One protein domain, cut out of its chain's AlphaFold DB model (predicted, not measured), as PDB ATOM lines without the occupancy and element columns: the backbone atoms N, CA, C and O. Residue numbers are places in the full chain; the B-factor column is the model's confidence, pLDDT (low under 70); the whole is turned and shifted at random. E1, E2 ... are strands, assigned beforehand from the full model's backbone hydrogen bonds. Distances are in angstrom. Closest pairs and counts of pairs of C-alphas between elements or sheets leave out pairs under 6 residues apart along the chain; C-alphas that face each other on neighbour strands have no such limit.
ATOM      1  N   THR A 333     -35.664 -27.149  33.801       94.81
ATOM      2  CA  THR A 333     -34.683 -26.095  34.080       94.81
ATOM      3  C   THR A 333     -35.187 -24.722  33.637       94.81
ATOM      4  O   THR A 333     -36.122 -24.615  32.852       94.81
ATOM      5  N   TYR A 334     -34.535 -23.658  34.086       94.56
ATOM      6  CA  TYR A 334     -34.712 -22.308  33.561       94.56
ATOM      7  C   TYR A 334     -33.361 -21.592  33.519       94.56
ATOM      8  O   TYR A 334     -32.405 -21.991  34.193       94.56
ATOM      9  N   GLU A 335     -33.278 -20.543  32.704       94.50
ATOM     10  CA  GLU A 335     -32.075 -19.720  32.599       94.50
ATOM     11  C   GLU A 335     -32.004 -18.715  33.756       94.50
ATOM     12  O   GLU A 335     -32.971 -18.007  34.034       94.50
ATOM     13  N   PHE A 336     -30.846 -18.603  34.405       92.62
ATOM     14  CA  PHE A 336     -30.598 -17.617  35.459       92.62
ATOM     15  C   PHE A 336     -29.167 -17.066  35.386       92.62
ATOM     16  O   PHE A 336     -28.313 -17.628  34.702       92.62
ATOM     17  N   ASP A 337     -28.903 -15.961  36.086       92.75
ATOM     18  CA  ASP A 337     -27.557 -15.387  36.194       92.75
ATOM     19  C   ASP A 337     -26.877 -15.857  37.489       92.75
ATOM     20  O   ASP A 337     -27.310 -15.507  38.589       92.75
ATOM     21  N   LEU A 338     -25.794 -16.628  37.360       93.56
ATOM     22  CA  LEU A 338     -24.874 -16.935  38.454       93.56
ATOM     23  C   LEU A 338     -23.876 -15.782  38.588       93.56
ATOM     24  O   LEU A 338     -23.149 -15.467  37.645       93.56
ATOM     25  N   THR A 339     -23.842 -15.145  39.756       94.75
ATOM     26  CA  THR A 339     -22.905 -14.048  40.027       94.75
ATOM     27  C   THR A 339     -21.660 -14.589  40.718       94.75
ATOM     28  O   THR A 339     -21.756 -15.102  41.825       94.75
ATOM     29  N   PHE A 340     -20.492 -14.437  40.103       95.69
ATOM     30  CA  PHE A 340     -19.198 -14.603  40.760       95.69
ATOM     31  C   PHE A 340     -18.809 -13.257  41.368       95.69
ATOM     32  O   PHE A 340     -18.472 -12.312  40.649       95.69
ATOM     33  N   LYS A 341     -18.954 -13.138  42.691       94.56
ATOM     34  CA  LYS A 341     -18.801 -11.875  43.417       94.56
ATOM     35  C   LYS A 341     -17.449 -11.228  43.097       94.56
ATOM     36  O   LYS A 341     -16.425 -11.898  43.123       94.56
ATOM     37  N   ASP A 342     -17.471  -9.933  42.787       95.00
ATOM     38  CA  ASP A 342     -16.288  -9.127  42.452       95.00
ATOM     39  C   ASP A 342     -15.504  -9.605  41.204       95.00
ATOM     40  O   ASP A 342     -14.378  -9.164  40.973       95.00
ATOM     41  N   LYS A 343     -16.101 -10.474  40.368       94.94
ATOM     42  CA  LYS A 343     -15.490 -10.994  39.134       94.94
ATOM     43  C   LYS A 343     -16.381 -10.801  37.907       94.94
ATOM     44  O   LYS A 343     -16.106  -9.930  37.089       94.94
ATOM     45  N   GLU A 344     -17.437 -11.601  37.763       95.69
ATOM     46  CA  GLU A 344     -18.304 -11.588  36.578       95.69
ATOM     47  C   GLU A 344     -19.683 -12.217  36.833       95.69
ATOM     48  O   GLU A 344     -19.960 -12.768  37.898       95.69
ATOM     49  N   LYS A 345     -20.573 -12.140  35.837       95.69
ATOM     50  CA  LYS A 345     -21.858 -12.850  35.824       95.69
ATOM     51  C   LYS A 345     -21.902 -13.804  34.644       95.69
ATOM     52  O   LYS A 345     -21.551 -13.416  33.533       95.69
ATOM     53  N   GLN A 346     -22.407 -15.009  34.872       95.31
ATOM     54  CA  GLN A 346     -22.581 -16.009  33.827       95.31
ATOM     55  C   GLN A 346     -24.037 -16.477  33.758       95.31
ATOM     56  O   GLN A 346     -24.636 -16.821  34.777       95.31
ATOM     57  N   LYS A 347     -24.595 -16.546  32.545       94.75
ATOM     58  CA  LYS A 347     -25.870 -17.231  32.289       94.75
ATOM     59  C   LYS A 347     -25.676 -18.730  32.516       94.75
ATOM     60  O   LYS A 347     -24.766 -19.311  31.925       94.75
ATOM     61  N   LYS A 348     -26.541 -19.365  33.312       94.62
ATOM     62  CA  LYS A 348     -26.531 -20.814  33.592       94.62
ATOM     63  C   LYS A 348     -27.942 -21.406  33.630       94.62
ATOM     64  O   LYS A 348     -28.936 -20.681  33.610       94.62
ATOM     65  N   LEU A 349     -28.009 -22.737  33.669       94.44
ATOM     66  CA  LEU A 349     -29.244 -23.518  33.737       94.44
ATOM     67  C   LEU A 349     -29.482 -24.064  35.151       94.44
ATOM     68  O   LEU A 349     -28.603 -24.679  35.754       94.44
ATOM     69  N   TRP A 350     -30.686 -23.856  35.678       92.62
ATOM     70  CA  TRP A 350     -31.102 -24.380  36.979       92.62
ATOM     71  C   TRP A 350     -31.238 -25.907  36.977       92.62
ATOM     72  O   TRP A 350     -31.753 -26.492  36.034       92.62
ATOM     73  N   GLY A 351     -30.813 -26.593  38.027       90.12
ATOM     74  CA  GLY A 351     -30.850 -28.056  38.092       90.12
ATOM     75  C   GLY A 351     -29.862 -28.754  37.148       90.12
ATOM     76  O   GLY A 351     -29.942 -29.973  37.017       90.12
ATOM     77  N   GLN A 352     -28.951 -28.029  36.492       93.00
ATOM     78  CA  GLN A 352     -27.987 -28.562  35.523       93.00
ATOM     79  C   GLN A 352     -26.540 -28.313  35.961       93.00
ATOM     80  O   GLN A 352     -26.283 -27.517  36.863       93.00
ATOM     81  N   ASP A 374     -11.081 -17.369  37.461       93.06
ATOM     82  CA  ASP A 374      -9.969 -17.107  38.377       93.06
ATOM     83  C   ASP A 374     -10.393 -16.189  39.536       93.06
ATOM     84  O   ASP A 374     -11.448 -15.543  39.492       93.06
ATOM     85  N   ALA A 375      -9.515 -16.072  40.538       92.06
ATOM     86  CA  ALA A 375      -9.684 -15.173  41.674       92.06
ATOM     87  C   ALA A 375     -10.089 -13.742  41.241       92.06
ATOM     88  O   ALA A 375      -9.657 -13.252  40.180       92.06
ATOM     89  N   PRO A 376     -10.906 -13.038  42.048       94.94
ATOM     90  CA  PRO A 376     -11.057 -11.593  41.938       94.94
ATOM     91  C   PRO A 376      -9.696 -10.905  42.054       94.94
ATOM     92  O   PRO A 376      -8.854 -11.309  42.856       94.94
ATOM     93  N   THR A 377      -9.488  -9.856  41.261       91.94
ATOM     94  CA  THR A 377      -8.222  -9.116  41.243       91.94
ATOM     95  C   THR A 377      -7.888  -8.570  42.632       91.94
ATOM     96  O   THR A 377      -8.692  -7.846  43.221       91.94
ATOM     97  N   GLY A 378      -6.697  -8.891  43.143       87.25
ATOM     98  CA  GLY A 378      -6.236  -8.482  44.474       87.25
ATOM     99  C   GLY A 378      -6.710  -9.386  45.618       87.25
ATOM    100  O   GLY A 378      -6.483  -9.052  46.780       87.25
ATOM    101  N   GLN A 379      -7.379 -10.501  45.309       88.44
ATOM    102  CA  GLN A 379      -7.774 -11.545  46.265       88.44
ATOM    103  C   GLN A 379      -7.096 -12.892  45.954       88.44
ATOM    104  O   GLN A 379      -7.609 -13.959  46.304       88.44
ATOM    105  N   GLU A 380      -5.952 -12.869  45.267       87.06
ATOM    106  CA  GLU A 380      -5.164 -14.060  44.975       87.06
ATOM    107  C   GLU A 380      -4.620 -14.678  46.285       87.06
ATOM    108  O   GLU A 380      -4.104 -13.948  47.137       87.06
ATOM    109  N   PRO A 381      -4.716 -16.009  46.482       81.06
ATOM    110  CA  PRO A 381      -4.216 -16.657  47.693       81.06
ATOM    111  C   PRO A 381      -2.707 -16.443  47.873       81.06
ATOM    112  O   PRO A 381      -1.937 -16.586  46.920       81.06
ATOM    113  N   ALA A 382      -2.269 -16.148  49.101       72.44
ATOM    114  CA  ALA A 382      -0.844 -16.090  49.421       72.44
ATOM    115  C   ALA A 382      -0.195 -17.488  49.360       72.44
ATOM    116  O   ALA A 382      -0.872 -18.518  49.342       72.44
ATOM    117  N   ALA A 383       1.141 -17.543  49.370       60.88
ATOM    118  CA  ALA A 383       1.871 -18.810  49.406       60.88
ATOM    119  C   ALA A 383       1.464 -19.650  50.637       60.88
ATOM    120  O   ALA A 383       1.662 -19.230  51.774       60.88
ATOM    121  N   GLY A 384       0.899 -20.839  50.398       61.97
ATOM    122  CA  GLY A 384       0.379 -21.728  51.447       61.97
ATOM    123  C   GLY A 384      -1.127 -21.610  51.717       61.97
ATOM    124  O   GLY A 384      -1.630 -22.338  52.568       61.97
ATOM    125  N   GLN A 385      -1.839 -20.750  50.983       71.56
ATOM    126  CA  GLN A 385      -3.298 -20.657  50.990       71.56
ATOM    127  C   GLN A 385      -3.890 -21.204  49.686       71.56
ATOM    128  O   GLN A 385      -3.243 -21.195  48.637       71.56
ATOM    129  N   VAL A 386      -5.151 -21.631  49.736       75.75
ATOM    130  CA  VAL A 386      -5.938 -21.992  48.549       75.75
ATOM    131  C   VAL A 386      -7.222 -21.179  48.508       75.75
ATOM    132  O   VAL A 386      -7.896 -20.997  49.524       75.75
ATOM    133  N   GLY A 387      -7.556 -20.699  47.313       85.44
ATOM    134  CA  GLY A 387      -8.800 -19.994  47.031       85.44
ATOM    135  C   GLY A 387      -9.769 -20.878  46.257       85.44
ATOM    136  O   GLY A 387      -9.353 -21.720  45.458       85.44
ATOM    137  N   TYR A 388     -11.061 -20.720  46.510       90.12
ATOM    138  CA  TYR A 388     -12.116 -21.370  45.743       90.12
ATOM    139  C   TYR A 388     -13.389 -20.527  45.732       90.12
ATOM    140  O   TYR A 388     -13.599 -19.673  46.589       90.12
ATOM    141  N   TRP A 389     -14.264 -20.806  44.769       93.31
ATOM    142  CA  TRP A 389     -15.611 -20.253  44.753       93.31
ATOM    143  C   TRP A 389     -16.529 -21.075  45.649       93.31
ATOM    144  O   TRP A 389     -16.717 -22.270  45.427       93.31
ATOM    145  N   GLU A 390     -17.102 -20.440  46.657       90.81
ATOM    146  CA  GLU A 390     -18.116 -21.003  47.539       90.81
ATOM    147  C   GLU A 390     -19.503 -20.547  47.084       90.81
ATOM    148  O   GLU A 390     -19.718 -19.367  46.817       90.81
ATOM    149  N   LEU A 391     -20.463 -21.463  47.008       89.19
ATOM    150  CA  LEU A 391     -21.861 -21.161  46.729       89.19
ATOM    151  C   LEU A 391     -22.739 -21.853  47.771       89.19
ATOM    152  O   LEU A 391     -22.767 -23.075  47.841       89.19
ATOM    153  N   ASN A 392     -23.483 -21.066  48.551       83.56
ATOM    154  CA  ASN A 392     -24.380 -21.553  49.610       83.56
ATOM    155  C   ASN A 392     -23.692 -22.468  50.648       83.56
ATOM    156  O   ASN A 392     -24.316 -23.390  51.166       83.56
ATOM    157  N   GLY A 393     -22.418 -22.210  50.961       78.06
ATOM    158  CA  GLY A 393     -21.622 -23.020  51.892       78.06
ATOM    159  C   GLY A 393     -20.934 -24.235  51.261       78.06
ATOM    160  O   GLY A 393     -20.110 -24.867  51.918       78.06
ATOM    161  N   ASP A 394     -21.207 -24.534  49.989       83.56
ATOM    162  CA  ASP A 394     -20.550 -25.605  49.247       83.56
ATOM    163  C   ASP A 394     -19.442 -25.050  48.342       83.56
ATOM    164  O   ASP A 394     -19.611 -24.051  47.640       83.56
ATOM    165  N   LYS A 395     -18.300 -25.742  48.284       87.69
ATOM    166  CA  LYS A 395     -17.242 -25.446  47.308       87.69
ATOM    167  C   LYS A 395     -17.705 -25.824  45.898       87.69
ATOM    168  O   LYS A 395     -17.967 -26.996  45.623       87.69
ATOM    169  N   LEU A 396     -17.727 -24.854  44.986       89.62
ATOM    170  CA  LEU A 396     -17.983 -25.098  43.571       89.62
ATOM    171  C   LEU A 396     -16.817 -25.844  42.917       89.62
ATOM    172  O   LEU A 396     -15.641 -25.537  43.122       89.62
ATOM    173  N   LYS A 397     -17.180 -26.803  42.073       90.81
ATOM    174  CA  LYS A 397     -16.325 -27.500  41.116       90.81
ATOM    175  C   LYS A 397     -16.757 -27.116  39.703       90.81
ATOM    176  O   LYS A 397     -17.872 -26.638  39.489       90.81
ATOM    177  N   ALA A 398     -15.878 -27.340  38.732       90.81
ATOM    178  CA  ALA A 398     -16.166 -27.056  37.329       90.81
ATOM    179  C   ALA A 398     -17.345 -27.876  36.772       90.81
ATOM    180  O   ALA A 398     -17.927 -27.476  35.776       90.81
ATOM    181  N   ASP A 399     -17.724 -28.978  37.419       90.44
ATOM    182  CA  ASP A 399     -18.834 -29.868  37.066       90.44
ATOM    183  C   ASP A 399     -20.003 -29.819  38.071       90.44
ATOM    184  O   ASP A 399     -20.931 -30.629  37.994       90.44
ATOM    185  N   SER A 400     -19.998 -28.864  39.011       91.31
ATOM    186  CA  SER A 400     -21.058 -28.726  40.013       91.31
ATOM    187  C   SER A 400     -22.438 -28.547  39.375       91.31
ATOM    188  O   SER A 400     -22.629 -27.730  38.472       91.31
ATOM    189  N   LYS A 401     -23.432 -29.267  39.906       91.12
ATOM    190  CA  LYS A 401     -24.850 -29.097  39.571       91.12
ATOM    191  C   LYS A 401     -25.439 -27.924  40.363       91.12
ATOM    192  O   LYS A 401     -25.238 -27.838  41.569       91.12
ATOM    193  N   LEU A 402     -26.160 -27.029  39.693       89.38
ATOM    194  CA  LEU A 402     -26.727 -25.814  40.290       89.38
ATOM    195  C   LEU A 402     -28.213 -26.009  40.642       89.38
ATOM    196  O   LEU A 402     -28.897 -26.694  39.890       89.38
ATOM    197  N   PRO A 403     -28.753 -25.397  41.714       79.12
ATOM    198  CA  PRO A 403     -28.024 -24.775  42.819       79.12
ATOM    199  C   PRO A 403     -27.287 -25.825  43.667       79.12
ATOM    200  O   PRO A 403     -27.741 -26.963  43.786       79.12
ATOM    201  N   ALA A 404     -26.204 -25.412  44.322       64.12
ATOM    202  CA  ALA A 404     -25.682 -26.127  45.486       64.12
ATOM    203  C   ALA A 404     -26.628 -25.911  46.693       64.12
ATOM    204  O   ALA A 404     -27.310 -24.880  46.768       64.12
ATOM    205  N   THR A 405     -26.758 -26.897  47.582       58.78
ATOM    206  CA  THR A 405     -27.888 -26.972  48.534       58.78
ATOM    207  C   THR A 405     -27.570 -26.203  49.828       58.78
ATOM    208  O   THR A 405     -26.534 -26.506  50.403       58.78
ATOM    209  N   PRO A 406     -28.443 -25.308  50.368       53.91
ATOM    210  CA  PRO A 406     -29.759 -24.853  49.894       53.91
ATOM    211  C   PRO A 406     -29.791 -23.433  49.278       53.91
ATOM    212  O   PRO A 406     -28.933 -22.585  49.499       53.91
ATOM    213  N   ALA A 407     -30.858 -23.200  48.505       62.16
ATOM    214  CA  ALA A 407     -31.017 -22.235  47.417       62.16
ATOM    215  C   ALA A 407     -31.364 -20.779  47.810       62.16
ATOM    216  O   ALA A 407     -32.536 -20.394  47.830       62.16
ATOM    217  N   ALA A 408     -30.360 -19.925  48.015       60.22
ATOM    218  CA  ALA A 408     -30.569 -18.478  47.918       60.22
ATOM    219  C   ALA A 408     -30.808 -18.060  46.450       60.22
ATOM    220  O   ALA A 408     -30.177 -18.586  45.535       60.22
ATOM    221  N   THR A 409     -31.698 -17.095  46.204       63.22
ATOM    222  CA  THR A 409     -31.792 -16.388  44.912       63.22
ATOM    223  C   THR A 409     -31.696 -14.879  45.162       63.22
ATOM    224  O   THR A 409     -32.382 -14.389  46.060       63.22
ATOM    225  N   PRO A 410     -30.853 -14.128  44.420       75.00
ATOM    226  CA  PRO A 410     -29.944 -14.574  43.354       75.00
ATOM    227  C   PRO A 410     -28.761 -15.412  43.875       75.00
ATOM    228  O   PRO A 410     -28.267 -15.190  44.979       75.00
ATOM    229  N   LEU A 411     -28.287 -16.363  43.064       88.31
ATOM    230  CA  LEU A 411     -27.123 -17.185  43.403       88.31
ATOM    231  C   LEU A 411     -25.839 -16.379  43.214       88.31
ATOM    232  O   LEU A 411     -25.515 -15.947  42.104       88.31
ATOM    233  N   THR A 412     -25.111 -16.195  44.312       91.62
ATOM    234  CA  THR A 412     -23.837 -15.478  44.331       91.62
ATOM    235  C   THR A 412     -22.755 -16.399  44.868       91.62
ATOM    236  O   THR A 412     -22.772 -16.743  46.047       91.62
ATOM    237  N   ALA A 413     -21.829 -16.797  44.001       93.06
ATOM    238  CA  ALA A 413     -20.611 -17.472  44.400       93.06
ATOM    239  C   ALA A 413     -19.637 -16.441  44.984       93.06
ATOM    240  O   ALA A 413     -19.401 -15.390  44.384       93.06
ATOM    241  N   VAL A 414     -19.083 -16.725  46.156       93.62
ATOM    242  CA  VAL A 414     -18.148 -15.860  46.878       93.62
ATOM    243  C   VAL A 414     -16.761 -16.485  46.822       93.62
ATOM    244  O   VAL A 414     -16.620 -17.693  46.988       93.62
ATOM    245  N   TRP A 415     -15.741 -15.675  46.550       95.44
ATOM    246  CA  TRP A 415     -14.362 -16.141  46.609       95.44
ATOM    247  C   TRP A 415     -13.941 -16.295  48.072       95.44
ATOM    248  O   TRP A 415     -13.954 -15.325  48.830       95.44
ATOM    249  N   THR A 416     -13.584 -17.516  48.460       90.44
ATOM    250  CA  THR A 416     -13.157 -17.863  49.815       90.44
ATOM    251  C   THR A 416     -11.706 -18.321  49.771       90.44
ATOM    252  O   THR A 416     -11.352 -19.228  49.016       90.44
ATOM    253  N   VAL A 417     -10.867 -17.714  50.610       85.00
ATOM    254  CA  VAL A 417      -9.485 -18.142  50.851       85.00
ATOM    255  C   VAL A 417      -9.437 -18.833  52.206       85.00
ATOM    256  O   VAL A 417      -9.942 -18.304  53.194       85.00
ATOM    257  N   VAL A 418      -8.845 -20.022  52.255       78.38
ATOM    258  CA  VAL A 418      -8.644 -20.768  53.501       78.38
ATOM    259  C   VAL A 418      -7.162 -21.020  53.737       78.38
ATOM    260  O   VAL A 418      -6.403 -21.250  52.790       78.38
ATOM    261  N   ASP A 419      -6.773 -21.050  55.013       66.69
ATOM    262  CA  ASP A 419      -5.470 -21.545  55.466       66.69
ATOM    263  C   ASP A 419      -5.445 -23.076  55.350       66.69
ATOM    264  O   ASP A 419      -5.529 -23.830  56.319       66.69
TER     265      ASP A 419
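What this domain is: This is residues 333 to 352 and 374 to 419 of the 916 residues of an uncharacterized protein of Butyricicoccus sp. AF22-28AC (UniProt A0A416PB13). Two strand hairpins, E1 with E2 and E3 with E4, are set in stagger along one long axis and joined where the last residues of E1 pair with the first of E4, making one strongly twisted sheet curled like part of a barrel. Long loops make much of the rest: residues 374 to 385 before E3, and residues 392 to 411 between E3 and E4. The printed part has 66 residues, with no named helix and four named strands, E1 E2 E3 E4 along the chain; the sheet is mixed, in the order E2 E1 E4 E3. The class is all strand, though under half of the residues, 27 of 66, are in named elements. The whole is compact, with a radius of gyration of the C-alphas of 12.3 A, and spans 40 by 20 by 19 A, only just a rod.

How they stand to each other: E1, residues 333 to 340, and E2, residues 344 to 349, form an antiparallel hairpin at 161 degrees between their directions. N 338 and O 346 are 2.8 A apart, within hydrogen-bond range, and so are N 346 and O 338, at 2.9 A. E1 is also the parallel neighbour of E4, residues 412 to 418, at 44 degrees. C-alphas 339 and 412 face each other at 4.6 A, and N 413 and O 339 are within hydrogen-bond range at 2.8 A. E4 and E3, residues 386 to 391, form an antiparallel hairpin at 152 degrees, with N 390 and O 414 at 2.8 A and N 416 and O 388 at 2.9 A. The pairing of E4 is staggered: residues 412 to 413 pair with E1, residues 414 to 418 with E3. E2 and E3 are the edge strands; E2 is apart from both E3 and E4. Residues 390 to 391 of E3 also pair with residues 394 to 395, antiparallel.

Where its parts are: E1 begins at C-alpha 333, (-34.683, -26.095, 34.080), and runs 20.4 A. E2 measures 16.4 A from first to last C-alpha, and E3 16.0 A from C-alpha 386, at (-5.938, -21.992, 48.549). E4 covers 18.5 A and ends at C-alpha 418, (-8.644, -20.768, 53.501).

The domain as a whole: The C-alphas of Thr 333 and Ala 383 are the two farthest apart, at 40.3 A. Residues 353 to 373 are cut out, and C-alphas 352 and 374 are 21.5 A apart across the cut, which lies in the link from E2 to E3. The link from E1 to E2 is tight; that from E3 to E4, 20 residues, is long. Mean pLDDT of the printed part is 85.7, with residues 383 to 384, 404 to 409 and 419 under 70.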